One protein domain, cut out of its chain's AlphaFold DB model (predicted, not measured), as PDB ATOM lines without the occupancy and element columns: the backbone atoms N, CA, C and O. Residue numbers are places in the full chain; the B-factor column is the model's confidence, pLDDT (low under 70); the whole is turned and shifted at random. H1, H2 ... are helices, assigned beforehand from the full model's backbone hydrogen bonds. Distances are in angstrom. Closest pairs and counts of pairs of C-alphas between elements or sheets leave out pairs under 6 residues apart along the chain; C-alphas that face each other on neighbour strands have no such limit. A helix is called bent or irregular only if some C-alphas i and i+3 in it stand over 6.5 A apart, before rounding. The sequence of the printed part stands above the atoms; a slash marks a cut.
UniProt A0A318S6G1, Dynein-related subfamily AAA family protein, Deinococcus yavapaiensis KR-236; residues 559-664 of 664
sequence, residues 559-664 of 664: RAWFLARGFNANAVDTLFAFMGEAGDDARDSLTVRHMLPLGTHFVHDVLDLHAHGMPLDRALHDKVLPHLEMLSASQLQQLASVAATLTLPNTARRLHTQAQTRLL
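This is residues 559 to 664 of the 664 residues of the protein "Dynein-related subfamily AAA family protein" of Deinococcus yavapaiensis KR-236 (UniProt A0A318S6G1). Two helical hairpins, H1 with H2 and the longer H7 with H8, are bridged by a crossed pair, H4 and H5: H4 packs on H2, and H5 on the first residues of H8. The short H3 and H6 lie in the connections, and residues 580 to 591 form a wide loop. The printed part has 106 residues, 75 of them in eight named helices, H1 to H8 in order along the chain, with no named strand; the class is all helix, and the helix packing is part aligned, part crossed. The whole is compact, with a radius of gyration of the C-alphas of 13.2 A and spans of 44 by 31 by 21 A.

H1, residues 559 to 564, and H2, residues 569 to 579, form a hairpin that touches at Leu 563 and Ala 569, C-alphas 6.3 A apart. H3, residues 592 to 595, only just touches H2, with 3 C-alpha pairs within 8 A, the closest Met 579 and Val 592 at 4.7 A. H4, residues 600 to 611, touches H2 with residues 603 to 607 alone; the closest C-alphas, Val 572 and Leu 607, are 7.3 A apart. H5, residues 616 to 623, touches H4 at a steep tilt of 47 degrees, opposite ways; C-alphas 606 and 619 are closest, 5.1 A. H6, residues 625 to 630, is irregular, but only just: C-alphas 627 and 630 are 6.9 A apart. H7, residues 633 to 645, and H8, residues 649 to 663, form a hairpin at a shallow tilt of 16 degrees, with C-alphas 640 and 652 closest at 4.2 A. Every O i to N i+4 pair is within hydrogen-bond range in H1, H2, H4, H5, H7 and H8; H6 has 0 of 2, and 1 of 3 O i to N i+3 pairs, while H3 is too short for an i+4 pair.

H1 begins at C-alpha 559 (133.643, 106.074, 108.883), and H8, 21.3 A long, ends at C-alpha 663 (149.032, 134.407, 94.867). H7 measures 18.9 A, H4 16.4 A and H2 15.0 A.

The C-alphas farthest apart, Ala 564 and Leu 664, are 45.4 A apart. The printed part has no cut; the H2 to H3 link is long. Residues 583 to 588 and 664 are under 70 in pLDDT.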
ATOM      1  N   ARG A 559     134.835 105.825 109.706       90.62
ATOM      2  CA  ARG A 559     133.643 106.074 108.883       90.62
ATOM      3  C   ARG A 559     132.500 105.141 109.273       90.62
ATOM      4  O   ARG A 559     131.382 105.596 109.510       90.62
ATOM      5  N   ALA A 560     132.790 103.847 109.396       89.75
ATOM      6  CA  ALA A 560     131.814 102.854 109.835       89.75
ATOM      7  C   ALA A 560     131.337 103.129 111.272       89.75
ATOM      8  O   ALA A 560     130.153 102.977 111.564       89.75
ATOM      9  N   TRP A 561     132.230 103.599 112.147       89.31
ATOM     10  CA  TRP A 561     131.898 103.961 113.526       89.31
ATOM     11  C   TRP A 561     130.929 105.150 113.617       89.31
ATOM     12  O   TRP A 561     130.002 105.111 114.430       89.31
ATOM     13  N   PHE A 562     131.081 106.178 112.771       91.00
ATOM     14  CA  PHE A 562     130.124 107.291 112.708       91.00
ATOM     15  C   PHE A 562     128.763 106.830 112.174       91.00
ATOM     16  O   PHE A 562     127.729 107.144 112.764       91.00
ATOM     17  N   LEU A 563     128.742 106.026 111.107       92.75
ATOM     18  CA  LEU A 563     127.492 105.478 110.566       92.75
ATOM     19  C   LEU A 563     126.750 104.618 111.603       92.75
ATOM     20  O   LEU A 563     125.539 104.753 111.763       92.75
ATOM     21  N   ALA A 564     127.474 103.792 112.363       88.88
ATOM     22  CA  ALA A 564     126.901 102.955 113.416       88.88
ATOM     23  C   ALA A 564     126.273 103.761 114.571       88.88
ATOM     24  O   ALA A 564     125.350 103.272 115.219       88.88
ATOM     25  N   ARG A 565     126.724 105.002 114.811       86.31
ATOM     26  CA  ARG A 565     126.145 105.924 115.810       86.31
ATOM     27  C   ARG A 565     124.963 106.747 115.298       86.31
ATOM     28  O   ARG A 565     124.449 107.588 116.029       86.31
ATOM     29  N   GLY A 566     124.505 106.500 114.071       90.56
ATOM     30  CA  GLY A 566     123.315 107.148 113.521       90.56
ATOM     31  C   GLY A 566     123.563 108.537 112.934       90.56
ATOM     32  O   GLY A 566     122.602 109.267 112.688       90.56
ATOM     33  N   PHE A 567     124.820 108.908 112.672       91.62
ATOM     34  CA  PHE A 567     125.107 110.108 111.889       91.62
ATOM     35  C   PHE A 567     124.566 109.968 110.459       91.62
ATOM     36  O   PHE A 567     124.511 108.875 109.891       91.62
ATOM     37  N   ASN A 568     124.151 111.089 109.864       93.00
ATOM     38  CA  ASN A 568     123.561 111.105 108.526       93.00
ATOM     39  C   ASN A 568     124.552 110.570 107.475       93.00
ATOM     40  O   ASN A 568     125.618 111.151 107.284       93.00
ATOM     41  N   ALA A 569     124.172 109.506 106.758       94.62
ATOM     42  CA  ALA A 569     125.051 108.832 105.800       94.62
ATOM     43  C   ALA A 569     125.571 109.758 104.690       94.62
ATOM     44  O   ALA A 569     126.765 109.762 104.417       94.62
ATOM     45  N   ASN A 570     124.716 110.614 104.116       93.12
ATOM     46  CA  ASN A 570     125.143 111.559 103.079       93.12
ATOM     47  C   ASN A 570     126.152 112.576 103.622       93.12
ATOM     48  O   ASN A 570     127.107 112.924 102.930       93.12
ATOM     49  N   ALA A 571     125.950 113.060 104.852       92.81
ATOM     50  CA  ALA A 571     126.862 114.007 105.482       92.81
ATOM     51  C   ALA A 571     128.217 113.363 105.799       92.81
ATOM     52  O   ALA A 571     129.253 113.964 105.527       92.81
ATOM     53  N   VAL A 572     128.202 112.130 106.315       94.25
ATOM     54  CA  VAL A 572     129.405 111.323 106.546       94.25
ATOM     55  C   VAL A 572     130.147 111.107 105.228       94.25
ATOM     56  O   VAL A 572     131.316 111.464 105.131       94.25
ATOM     57  N   ASP A 573     129.480 110.614 104.188       93.00
ATOM     58  CA  ASP A 573     130.112 110.329 102.896       93.00
ATOM     59  C   ASP A 573     130.710 111.586 102.252       93.00
ATOM     60  O   ASP A 573     131.849 111.565 101.788       93.00
ATOM     61  N   THR A 574     129.982 112.706 102.290       92.50
ATOM     62  CA  THR A 574     130.465 114.004 101.789       92.50
ATOM     63  C   THR A 574     131.694 114.477 102.563       92.50
ATOM     64  O   THR A 574     132.671 114.935 101.970       92.50
ATOM     65  N   LEU A 575     131.661 114.361 103.892       92.06
ATOM     66  CA  LEU A 575     132.753 114.805 104.750       92.06
ATOM     67  C   LEU A 575     134.001 113.937 104.581       92.06
ATOM     68  O   LEU A 575     135.093 114.482 104.476       92.06
ATOM     69  N   PHE A 576     133.858 112.614 104.507       92.19
ATOM     70  CA  PHE A 576     134.976 111.696 104.280       92.19
ATOM     71  C   PHE A 576     135.559 111.816 102.869       92.19
ATOM     72  O   PHE A 576     136.774 111.737 102.719       92.19
ATOM     73  N   ALA A 577     134.738 112.106 101.855       90.56
ATOM     74  CA  ALA A 577     135.232 112.411 100.512       90.56
ATOM     75  C   ALA A 577     136.085 113.695 100.470       90.56
ATOM     76  O   ALA A 577     137.000 113.799  99.657       90.56
ATOM     77  N   PHE A 578     135.807 114.666 101.346       91.31
ATOM     78  CA  PHE A 578     136.606 115.886 101.467       91.31
ATOM     79  C   PHE A 578     137.832 115.704 102.380       91.31
ATOM     80  O   PHE A 578     138.942 116.127 102.050       91.31
ATOM     81  N   MET A 579     137.642 115.074 103.541       90.12
ATOM     82  CA  MET A 579     138.666 114.930 104.577       90.12
ATOM     83  C   MET A 579     139.688 113.833 104.269       90.12
ATOM     84  O   MET A 579     140.847 113.997 104.639       90.12
ATOM     85  N   GLY A 580     139.292 112.758 103.584       88.19
ATOM     86  CA  GLY A 580     140.092 111.546 103.365       88.19
ATOM     87  C   GLY A 580     139.898 110.500 104.465       88.19
ATOM     88  O   GLY A 580     139.438 110.824 105.560       88.19
ATOM     89  N   GLU A 581     140.238 109.241 104.185       85.19
ATOM     90  CA  GLU A 581     140.152 108.119 105.137       85.19
ATOM     91  C   GLU A 581     141.519 107.798 105.777       85.19
ATOM     92  O   GLU A 581     142.565 108.305 105.364       85.19
ATOM     93  N   ALA A 582     141.517 106.971 106.828       76.38
ATOM     94  CA  ALA A 582     142.746 106.477 107.443       76.38
ATOM     95  C   ALA A 582     143.577 105.660 106.436       76.38
ATOM     96  O   ALA A 582     143.048 104.762 105.784       76.38
ATOM     97  N   GLY A 583     144.881 105.945 106.341       67.19
ATOM     98  CA  GLY A 583     145.796 105.210 105.456       67.19
ATOM     99  C   GLY A 583     145.651 105.529 103.964       67.19
ATOM    100  O   GLY A 583     146.115 104.747 103.136       67.19
ATOM    101  N   ASP A 584     145.013 106.650 103.603       65.69
ATOM    102  CA  ASP A 584     144.956 107.134 102.219       65.69
ATOM    103  C   ASP A 584     146.333 107.666 101.757       65.69
ATOM    104  O   ASP A 584     146.593 108.869 101.681       65.69
ATOM    105  N   ASP A 585     147.244 106.730 101.477       58.69
ATOM    106  CA  ASP A 585     148.609 106.969 100.987       58.69
ATOM    107  C   ASP A 585     148.665 107.145  99.459       58.69
ATOM    108  O   ASP A 585     149.748 107.177  98.856       58.69
ATOM    109  N   ALA A 586     147.508 107.235  98.792       62.22
ATOM    110  CA  ALA A 586     147.462 107.480  97.361       62.22
ATOM    111  C   ALA A 586     148.149 108.821  97.069       62.22
ATOM    112  O   ALA A 586     147.686 109.881  97.486       62.22
ATOM    113  N   ARG A 587     149.271 108.770  96.336       54.69
ATOM    114  CA  ARG A 587     150.130 109.935  96.035       54.69
ATOM    115  C   ARG A 587     149.399 111.108  95.371       54.69
ATOM    116  O   ARG A 587     149.916 112.217  95.407       54.69
ATOM    117  N   ASP A 588     148.230 110.849  94.788       59.28
ATOM    118  CA  ASP A 588     147.402 111.824  94.078       59.28
ATOM    119  C   ASP A 588     146.081 112.147  94.815       59.28
ATOM    120  O   ASP A 588     145.181 112.751  94.227       59.28
ATOM    121  N   SER A 589     145.920 111.742  96.085       72.06
ATOM    122  CA  SER A 589     144.708 112.033  96.867       72.06
ATOM    123  C   SER A 589     144.599 113.534  97.158       72.06
ATOM    124  O   SER A 589     145.452 114.135  97.812       72.06
ATOM    125  N   LEU A 590     143.521 114.160  96.678       82.62
ATOM    126  CA  LEU A 590     143.222 115.582  96.890       82.62
ATOM    127  C   LEU A 590     142.383 115.809  98.156       82.62
ATOM    128  O   LEU A 590     141.460 116.621  98.161       82.62
ATOM    129  N   THR A 591     142.678 115.063  99.218       87.56
ATOM    130  CA  THR A 591     141.948 115.123 100.488       87.56
ATOM    131  C   THR A 591     142.684 115.977 101.513       87.56
ATOM    132  O   THR A 591     143.901 116.168 101.445       87.56
ATOM    133  N   VAL A 592     141.948 116.499 102.498       86.94
ATOM    134  CA  VAL A 592     142.543 117.329 103.556       86.94
ATOM    135  C   VAL A 592     143.636 116.575 104.312       86.94
ATOM    136  O   VAL A 592     144.720 117.122 104.490       86.94
ATOM    137  N   ARG A 593     143.390 115.323 104.720       86.69
ATOM    138  CA  ARG A 593     144.325 114.534 105.540       86.69
ATOM    139  C   ARG A 593     145.613 114.155 104.823       86.69
ATOM    140  O   ARG A 593     146.634 114.018 105.490       86.69
ATOM    141  N   HIS A 594     145.582 114.056 103.495       84.19
ATOM    142  CA  HIS A 594     146.789 113.874 102.694       84.19
ATOM    143  C   HIS A 594     147.698 115.116 102.742       84.19
ATOM    144  O   HIS A 594     148.922 115.010 102.765       84.19
ATOM    145  N   MET A 595     147.104 116.313 102.790       84.06
ATOM    146  CA  MET A 595     147.842 117.581 102.791       84.06
ATOM    147  C   MET A 595     148.215 118.064 104.198       84.06
ATOM    148  O   MET A 595     149.264 118.681 104.383       84.06
ATOM    149  N   LEU A 596     147.350 117.813 105.180       83.56
ATOM    150  CA  LEU A 596     147.505 118.214 106.572       83.56
ATOM    151  C   LEU A 596     146.919 117.122 107.479       83.56
ATOM    152  O   LEU A 596     145.710 116.889 107.438       83.56
ATOM    153  N   PRO A 597     147.723 116.478 108.341       79.75
ATOM    154  CA  PRO A 597     147.230 115.387 109.164       79.75
ATOM    155  C   PRO A 597     146.310 115.936 110.266       79.75
ATOM    156  O   PRO A 597     146.761 116.479 111.275       79.75
ATOM    157  N   LEU A 598     145.000 115.800 110.050       85.06
ATOM    158  CA  LEU A 598     143.940 116.170 110.987       85.06
ATOM    159  C   LEU A 598     143.234 114.915 111.505       85.06
ATOM    160  O   LEU A 598     142.776 114.071 110.728       85.06
ATOM    161  N   GLY A 599     143.124 114.801 112.825       87.06
ATOM    162  CA  GLY A 599     142.519 113.645 113.475       87.06
ATOM    163  C   GLY A 599     140.989 113.612 113.454       87.06
ATOM    164  O   GLY A 599     140.311 114.529 112.991       87.06
ATOM    165  N   THR A 600     140.435 112.523 113.980       88.88
ATOM    166  CA  THR A 600     138.996 112.207 114.008       88.88
ATOM    167  C   THR A 600     138.133 113.239 114.743       88.88
ATOM    168  O   THR A 600     136.965 113.398 114.398       88.88
ATOM    169  N   HIS A 601     138.681 113.993 115.702       88.38
ATOM    170  CA  HIS A 601     137.938 115.026 116.437       88.38
ATOM    171  C   HIS A 601     137.318 116.086 115.515       88.38
ATOM    172  O   HIS A 601     136.169 116.464 115.710       88.38
ATOM    173  N   PHE A 602     138.030 116.508 114.467       89.12
ATOM    174  CA  PHE A 602     137.506 117.485 113.509       89.12
ATOM    175  C   PHE A 602     136.303 116.943 112.732       89.12
ATOM    176  O   PHE A 602     135.350 117.673 112.473       89.12
ATOM    177  N   VAL A 603     136.332 115.652 112.388       90.75
ATOM    178  CA  VAL A 603     135.213 114.970 111.725       90.75
ATOM    179  C   VAL A 603     134.019 114.878 112.676       90.75
ATOM    180  O   VAL A 603     132.906 115.222 112.290       90.75
ATOM    181  N   HIS A 604     134.263 114.484 113.930       90.19
ATOM    182  CA  HIS A 604     133.238 114.429 114.970       90.19
ATOM    183  C   HIS A 604     132.557 115.789 115.172       90.19
ATOM    184  O   HIS A 604     131.338 115.868 115.078       90.19
ATOM    185  N   ASP A 605     133.322 116.862 115.388       90.00
ATOM    186  CA  ASP A 605     132.790 118.209 115.638       90.00
ATOM    187  C   ASP A 605     131.911 118.725 114.493       90.00
ATOM    188  O   ASP A 605     130.865 119.332 114.725       90.00
ATOM    189  N   VAL A 606     132.320 118.482 113.244       92.19
ATOM    190  CA  VAL A 606     131.543 118.893 112.068       92.19
ATOM    191  C   VAL A 606     130.222 118.125 111.994       92.19
ATOM    192  O   VAL A 606     129.173 118.727 111.745       92.19
ATOM    193  N   LEU A 607     130.259 116.808 112.213       92.44
ATOM    194  CA  LEU A 607     129.065 115.963 112.172       92.44
ATOM    195  C   LEU A 607     128.111 116.244 113.338       92.44
ATOM    196  O   LEU A 607     126.898 116.226 113.135       92.44
ATOM    197  N   ASP A 608     128.635 116.539 114.526       91.31
ATOM    198  CA  ASP A 608     127.855 116.862 115.723       91.31
ATOM    199  C   ASP A 608     127.115 118.200 115.571       91.31
ATOM    200  O   ASP A 608     125.895 118.274 115.732       91.31
ATOM    201  N   LEU A 609     127.812 119.248 115.111       90.00
ATOM    202  CA  LEU A 609     127.173 120.523 114.764       90.00
ATOM    203  C   LEU A 609     126.091 120.343 113.695       90.00
ATOM    204  O   LEU A 609     125.024 120.959 113.776       90.00
ATOM    205  N   HIS A 610     126.350 119.491 112.697       91.75
ATOM    206  CA  HIS A 610     125.368 119.192 111.664       91.75
ATOM    207  C   HIS A 610     124.128 118.485 112.225       91.75
ATOM    208  O   HIS A 610     123.002 118.867 111.894       91.75
ATOM    209  N   ALA A 611     124.319 117.513 113.120       88.38
ATOM    210  CA  ALA A 611     123.235 116.830 113.819       88.38
ATOM    211  C   ALA A 611     122.387 117.797 114.669       88.38
ATOM    212  O   ALA A 611     121.172 117.627 114.766       88.38
ATOM    213  N   HIS A 612     122.996 118.862 115.199       91.44
ATOM    214  CA  HIS A 612     122.318 119.941 115.924       91.44
ATOM    215  C   HIS A 612     121.707 121.042 115.032       91.44
ATOM    216  O   HIS A 612     121.290 122.091 115.524       91.44
ATOM    217  N   GLY A 613     121.585 120.796 113.724       89.31
ATOM    218  CA  GLY A 613     120.854 121.655 112.789       89.31
ATOM    219  C   GLY A 613     121.714 122.677 112.045       89.31
ATOM    220  O   GLY A 613     121.178 123.468 111.265       89.31
ATOM    221  N   MET A 614     123.037 122.671 112.232       90.19
ATOM    222  CA  MET A 614     123.933 123.493 111.421       90.19
ATOM    223  C   MET A 614     124.071 122.904 110.003       90.19
ATOM    224  O   MET A 614     124.223 121.694 109.841       90.19
ATOM    225  N   PRO A 615     124.068 123.711 108.929       90.00
ATOM    226  CA  PRO A 615     124.403 123.204 107.599       90.00
ATOM    227  C   PRO A 615     125.827 122.629 107.563       90.00
ATOM    228  O   PRO A 615     126.752 123.270 108.059       90.00
ATOM    229  N   LEU A 616     126.024 121.466 106.928       90.50
ATOM    230  CA  LEU A 616     127.323 120.772 106.875       90.50
ATOM    231  C   LEU A 616     128.456 121.670 106.348       90.50
ATOM    232  O   LEU A 616     129.521 121.745 106.947       90.50
ATOM    233  N   ASP A 617     128.193 122.407 105.267       88.19
ATOM    234  CA  ASP A 617     129.133 123.359 104.657       88.19
ATOM    235  C   ASP A 617     129.550 124.476 105.634       88.19
ATOM    236  O   ASP A 617     130.696 124.921 105.638       88.19
ATOM    237  N   ARG A 618     128.642 124.899 106.524       86.31
ATOM    238  CA  ARG A 618     128.948 125.890 107.561       86.31
ATOM    239  C   ARG A 618     129.743 125.282 108.720       86.31
ATOM    240  O   ARG A 618     130.691 125.911 109.179       86.31
ATOM    241  N   ALA A 619     129.386 124.078 109.161       89.19
ATOM    242  CA  ALA A 619     130.101 123.376 110.225       89.19
ATOM    243  C   ALA A 619     131.552 123.068 109.818       89.19
ATOM    244  O   ALA A 619     132.485 123.341 110.573       89.19
ATOM    245  N   LEU A 620     131.749 122.589 108.584       88.81
ATOM    246  CA  LEU A 620     133.067 122.360 107.994       88.81
ATOM    247  C   LEU A 620     133.887 123.654 107.932       88.81
ATOM    248  O   LEU A 620     135.053 123.670 108.329       88.81
ATOM    249  N   HIS A 621     133.262 124.746 107.480       83.94
ATOM    250  CA  HIS A 621     133.891 126.061 107.448       83.94
ATOM    251  C   HIS A 621     134.394 126.503 108.828       83.94
ATOM    252  O   HIS A 621     135.520 126.974 108.942       83.94
ATOM    253  N   ASP A 622     133.590 126.353 109.877       84.00
ATOM    254  CA  ASP A 622     133.945 126.877 111.198       84.00
ATOM    255  C   ASP A 622     134.994 126.021 111.922       84.00
ATOM    256  O   ASP A 622     135.763 126.554 112.721       84.00
ATOM    257  N   LYS A 623     135.059 124.716 111.629       86.38
ATOM    258  CA  LYS A 623     135.910 123.769 112.369       86.38
ATOM    259  C   LYS A 623     137.165 123.309 111.639       86.38
ATOM    260  O   LYS A 623     138.144 122.988 112.300       86.38
ATOM    261  N   VAL A 624     137.163 123.264 110.307       85.62
ATOM    262  CA  VAL A 624     138.286 122.702 109.532       85.62
ATOM    263  C   VAL A 624     139.080 123.783 108.808       85.62
ATOM    264  O   VAL A 624     140.309 123.759 108.845       85.62
ATOM    265  N   LEU A 625     138.417 124.764 108.187       83.06
ATOM    266  CA  LEU A 625     139.096 125.770 107.355       83.06
ATOM    267  C   LEU A 625     140.168 126.602 108.082       83.06
ATOM    268  O   LEU A 625     141.188 126.858 107.441       83.06
ATOM    269  N   PRO A 626     140.027 126.986 109.370       85.44
ATOM    270  CA  PRO A 626     141.087 127.703 110.088       85.44
ATOM    271  C   PRO A 626     142.422 126.945 110.125       85.44
ATOM    272  O   PRO A 626     143.487 127.553 110.147       85.44
ATOM    273  N   HIS A 627     142.392 125.611 110.078       83.69
ATOM    274  CA  HIS A 627     143.600 124.785 110.107       83.69
ATOM    275  C   HIS A 627     144.265 124.651 108.731       83.69
ATOM    276  O   HIS A 627     145.454 124.351 108.642       83.69
ATOM    277  N   LEU A 628     143.534 124.925 107.648       84.50
ATOM    278  CA  LEU A 628     144.045 124.841 106.276       84.50
ATOM    279  C   LEU A 628     144.906 126.050 105.885       84.50
ATOM    280  O   LEU A 628     145.487 126.078 104.801       84.50
ATOM    281  N   GLU A 629     145.057 127.029 106.779       75.88
ATOM    282  CA  GLU A 629     145.925 128.187 106.580       75.88
ATOM    283  C   GLU A 629     147.404 127.817 106.388       75.88
ATOM    284  O   GLU A 629     148.184 128.636 105.914       75.88
ATOM    285  N   MET A 630     147.842 126.600 106.684       77.56
ATOM    286  CA  MET A 630     149.227 126.199 106.401       77.56
ATOM    287  C   MET A 630     149.453 125.726 104.954       77.56
ATOM    288  O   MET A 630     150.599 125.557 104.541       77.56
ATOM    289  N   LEU A 631     148.392 125.545 104.161       86.38
ATOM    290  CA  LEU A 631     148.480 124.973 102.815       86.38
ATOM    291  C   LEU A 631     148.901 125.988 101.744       86.38
ATOM    292  O   LEU A 631     148.523 127.157 101.768       86.38
ATOM    293  N   SER A 632     149.651 125.545 100.738       89.19
ATOM    294  CA  SER A 632     150.015 126.395  99.597       89.19
ATOM    295  C   SER A 632     148.787 126.843  98.790       89.19
ATOM    296  O   SER A 632     147.739 126.194  98.798       89.19
ATOM    297  N   ALA A 633     148.919 127.931  98.023       88.06
ATOM    298  CA  ALA A 633     147.835 128.410  97.160       88.06
ATOM    299  C   ALA A 633     147.352 127.342  96.157       88.06
ATOM    300  O   ALA A 633     146.155 127.243  95.892       88.06
ATOM    301  N   SER A 634     148.266 126.510  95.641       89.12
ATOM    302  CA  SER A 634     147.931 125.406  94.732       89.12
ATOM    303  C   SER A 634     147.102 124.316  95.425       89.12
ATOM    304  O   SER A 634     146.076 123.901  94.889       89.12
ATOM    305  N   GLN A 635     147.480 123.921  96.645       90.00
ATOM    306  CA  GLN A 635     146.726 122.956  97.456       90.00
ATOM    307  C   GLN A 635     145.322 123.475  97.800       90.00
ATOM    308  O   GLN A 635     144.337 122.750  97.671       90.00
ATOM    309  N   LEU A 636     145.201 124.758  98.157       90.25
ATOM    310  CA  LEU A 636     143.903 125.388  98.422       90.25
ATOM    311  C   LEU A 636     143.002 125.423  97.174       90.25
ATOM    312  O   LEU A 636     141.799 125.196  97.288       90.25
ATOM    313  N   GLN A 637     143.557 125.657  95.977       90.38
ATOM    314  CA  GLN A 637     142.796 125.579  94.719       90.38
ATOM    315  C   GLN A 637     142.301 124.160  94.425       90.38
ATOM    316  O   GLN A 637     141.153 123.990  94.009       90.38
ATOM    317  N   GLN A 638     143.141 123.149  94.659       90.25
ATOM    318  CA  GLN A 638     142.754 121.750  94.496       90.25
ATOM    319  C   GLN A 638     141.603 121.388  95.443       90.25
ATOM    320  O   GLN A 638     140.565 120.918  94.977       90.25
ATOM    321  N   LEU A 639     141.710 121.715  96.735       90.94
ATOM    322  CA  LEU A 639     140.632 121.481  97.706       90.94
ATOM    323  C   LEU A 639     139.352 122.261  97.372       90.94
ATOM    324  O   LEU A 639     138.252 121.734  97.539       90.94
ATOM    325  N   ALA A 640     139.464 123.489  96.851       90.44
ATOM    326  CA  ALA A 640     138.306 124.260  96.398       90.44
ATOM    327  C   ALA A 640     137.548 123.548  95.264       90.44
ATOM    328  O   ALA A 640     136.316 123.556  95.247       90.44
ATOM    329  N   SER A 641     138.275 122.912  94.336       90.06
ATOM    330  CA  SER A 641     137.668 122.137  93.247       90.06
ATOM    331  C   SER A 641     136.932 120.900  93.766       90.06
ATOM    332  O   SER A 641     135.791 120.663  93.373       90.06
ATOM    333  N   VAL A 642     137.520 120.185  94.732       90.56
ATOM    334  CA  VAL A 642     136.890 119.030  95.387       90.56
ATOM    335  C   VAL A 642     135.621 119.464  96.126       90.56
ATOM    336  O   VAL A 642     134.549 118.911  95.884       90.56
ATOM    337  N   ALA A 643     135.686 120.524  96.936       90.75
ATOM    338  CA  ALA A 643     134.526 121.058  97.654       90.75
ATOM    339  C   ALA A 643     133.369 121.461  96.716       90.75
ATOM    340  O   ALA A 643     132.200 121.223  97.031       90.75
ATOM    341  N   ALA A 644     133.675 122.020  95.539       89.50
ATOM    342  CA  ALA A 644     132.662 122.379  94.546       89.50
ATOM    343  C   ALA A 644     131.922 121.149  93.991       89.50
ATOM    344  O   ALA A 644     130.716 121.222  93.754       89.50
ATOM    345  N   THR A 645     132.616 120.017  93.826       90.81
ATOM    346  CA  THR A 645     131.994 118.754  93.384       90.81
ATOM    347  C   THR A 645     131.148 118.087  94.471       90.81
ATOM    348  O   THR A 645     130.161 117.429  94.159       90.81
ATOM    349  N   LEU A 646     131.482 118.314  95.744       88.62
ATOM    350  CA  LEU A 646     130.835 117.710  96.912       88.62
ATOM    351  C   LEU A 646     129.663 118.534  97.467       88.62
ATOM    352  O   LEU A 646     129.235 118.324  98.597       88.62
ATOM    353  N   THR A 647     129.117 119.479  96.695       83.44
ATOM    354  CA  THR A 647     128.009 120.360  97.121       83.44
ATOM    355  C   THR A 647     128.317 121.217  98.364       83.44
ATOM    356  O   THR A 647     127.418 121.546  99.136       83.44
ATOM    357  N   LEU A 648     129.576 121.646  98.527       89.25
ATOM    358  CA  LEU A 648     130.046 122.537  99.602       89.25
ATOM    359  C   LEU A 648     130.400 123.939  99.045       89.25
ATOM    360  O   LEU A 648     131.577 124.308  98.958       89.25
ATOM    361  N   PRO A 649     129.412 124.732  98.577       85.62
ATOM    362  CA  PRO A 649     129.659 125.942  97.792       85.62
ATOM    363  C   PRO A 649     130.341 127.071  98.575       85.62
ATOM    364  O   PRO A 649     131.113 127.837  97.988       85.62
ATOM    365  N   ASN A 650     130.078 127.211  99.878       84.19
ATOM    366  CA  ASN A 650     130.704 128.258 100.686       84.19
ATOM    367  C   ASN A 650     132.151 127.900 101.010       84.19
ATOM    368  O   ASN A 650     133.028 128.758 100.878       84.19
ATOM    369  N   THR A 651     132.406 126.637 101.358       87.75
ATOM    370  CA  THR A 651     133.759 126.105 101.542       87.75
ATOM    371  C   THR A 651     134.589 126.279 100.271       87.75
ATOM    372  O   THR A 651     135.669 126.870 100.323       87.75
ATOM    373  N   ALA A 652     134.054 125.884  99.111       88.12
ATOM    374  CA  ALA A 652     134.724 126.050  97.821       88.12
ATOM    375  C   ALA A 652     135.074 127.519  97.532       88.12
ATOM    376  O   ALA A 652     136.213 127.840  97.186       88.12
ATOM    377  N   ARG A 653     134.114 128.438  97.728       86.81
ATOM    378  CA  ARG A 653     134.328 129.877  97.517       86.81
ATOM    379  C   ARG A 653     135.423 130.423  98.431       86.81
ATOM    380  O   ARG A 653     136.281 131.166  97.965       86.81
ATOM    381  N   ARG A 654     135.412 130.059  99.717       86.38
ATOM    382  CA  ARG A 654     136.389 130.545 100.702       86.38
ATOM    383  C   ARG A 654     137.802 130.057 100.425       86.38
ATOM    384  O   ARG A 654     138.713 130.882 100.432       86.38
ATOM    385  N   LEU A 655     137.968 128.769 100.129       88.69
ATOM    386  CA  LEU A 655     139.261 128.197  99.748       88.69
ATOM    387  C   LEU A 655     139.805 128.864  98.479       88.69
ATOM    388  O   LEU A 655     140.978 129.224  98.421       88.69
ATOM    389  N   HIS A 656     138.934 129.121  97.497       88.31
ATOM    390  CA  HIS A 656     139.312 129.840  96.283       88.31
ATOM    391  C   HIS A 656     139.773 131.276  96.576       88.31
ATOM    392  O   HIS A 656     140.822 131.693  96.085       88.31
ATOM    393  N   THR A 657     139.039 132.022  97.410       85.81
ATOM    394  CA  THR A 657     139.439 133.376  97.826       85.81
ATOM    395  C   THR A 657     140.769 133.364  98.578       85.81
ATOM    396  O   THR A 657     141.651 134.146  98.242       85.81
ATOM    397  N   GLN A 658     140.958 132.460  99.547       85.62
ATOM    398  CA  GLN A 658     142.218 132.338 100.290       85.62
ATOM    399  C   GLN A 658     143.399 132.000  99.373       85.62
ATOM    400  O   GLN A 658     144.480 132.566  99.533       85.62
ATOM    401  N   ALA A 659     143.195 131.120  98.390       87.81
ATOM    402  CA  ALA A 659     144.222 130.801  97.410       87.81
ATOM    403  C   ALA A 659     144.608 132.019  96.558       87.81
ATOM    404  O   ALA A 659     145.792 132.267  96.355       87.81
ATOM    405  N   GLN A 660     143.626 132.800  96.095       85.50
ATOM    406  CA  GLN A 660     143.877 134.030  95.336       85.50
ATOM    407  C   GLN A 660     144.627 135.074  96.166       85.50
ATOM    408  O   GLN A 660     145.580 135.664  95.669       85.50
ATOM    409  N   THR A 661     144.251 135.264  97.434       84.75
ATOM    410  CA  THR A 661     144.941 136.192  98.342       84.75
ATOM    411  C   THR A 661     146.408 135.822  98.567       84.75
ATOM    412  O   THR A 661     147.197 136.708  98.840       84.75
ATOM    413  N   ARG A 662     146.785 134.541  98.447       83.88
ATOM    414  CA  ARG A 662     148.180 134.081  98.596       83.88
ATOM    415  C   ARG A 662     149.012 134.144  97.319       83.88
ATOM    416  O   ARG A 662     150.227 133.993  97.390       83.88
ATOM    417  N   LEU A 663     148.360 134.245  96.161       74.12
ATOM    418  CA  LEU A 663     149.032 134.407  94.867       74.12
ATOM    419  C   LEU A 663     149.364 135.875  94.570       74.12
ATOM    420  O   LEU A 663     150.223 136.132  93.728       74.12
ATOM    421  N   LEU A 664     148.655 136.797  95.229       65.50
ATOM    422  CA  LEU A 664     148.937 138.232  95.288       65.50
ATOM    423  C   LEU A 664     149.981 138.513  96.371       65.50
ATOM    424  O   LEU A 664     150.809 139.421  96.136       65.50
TER     425      LEU A 664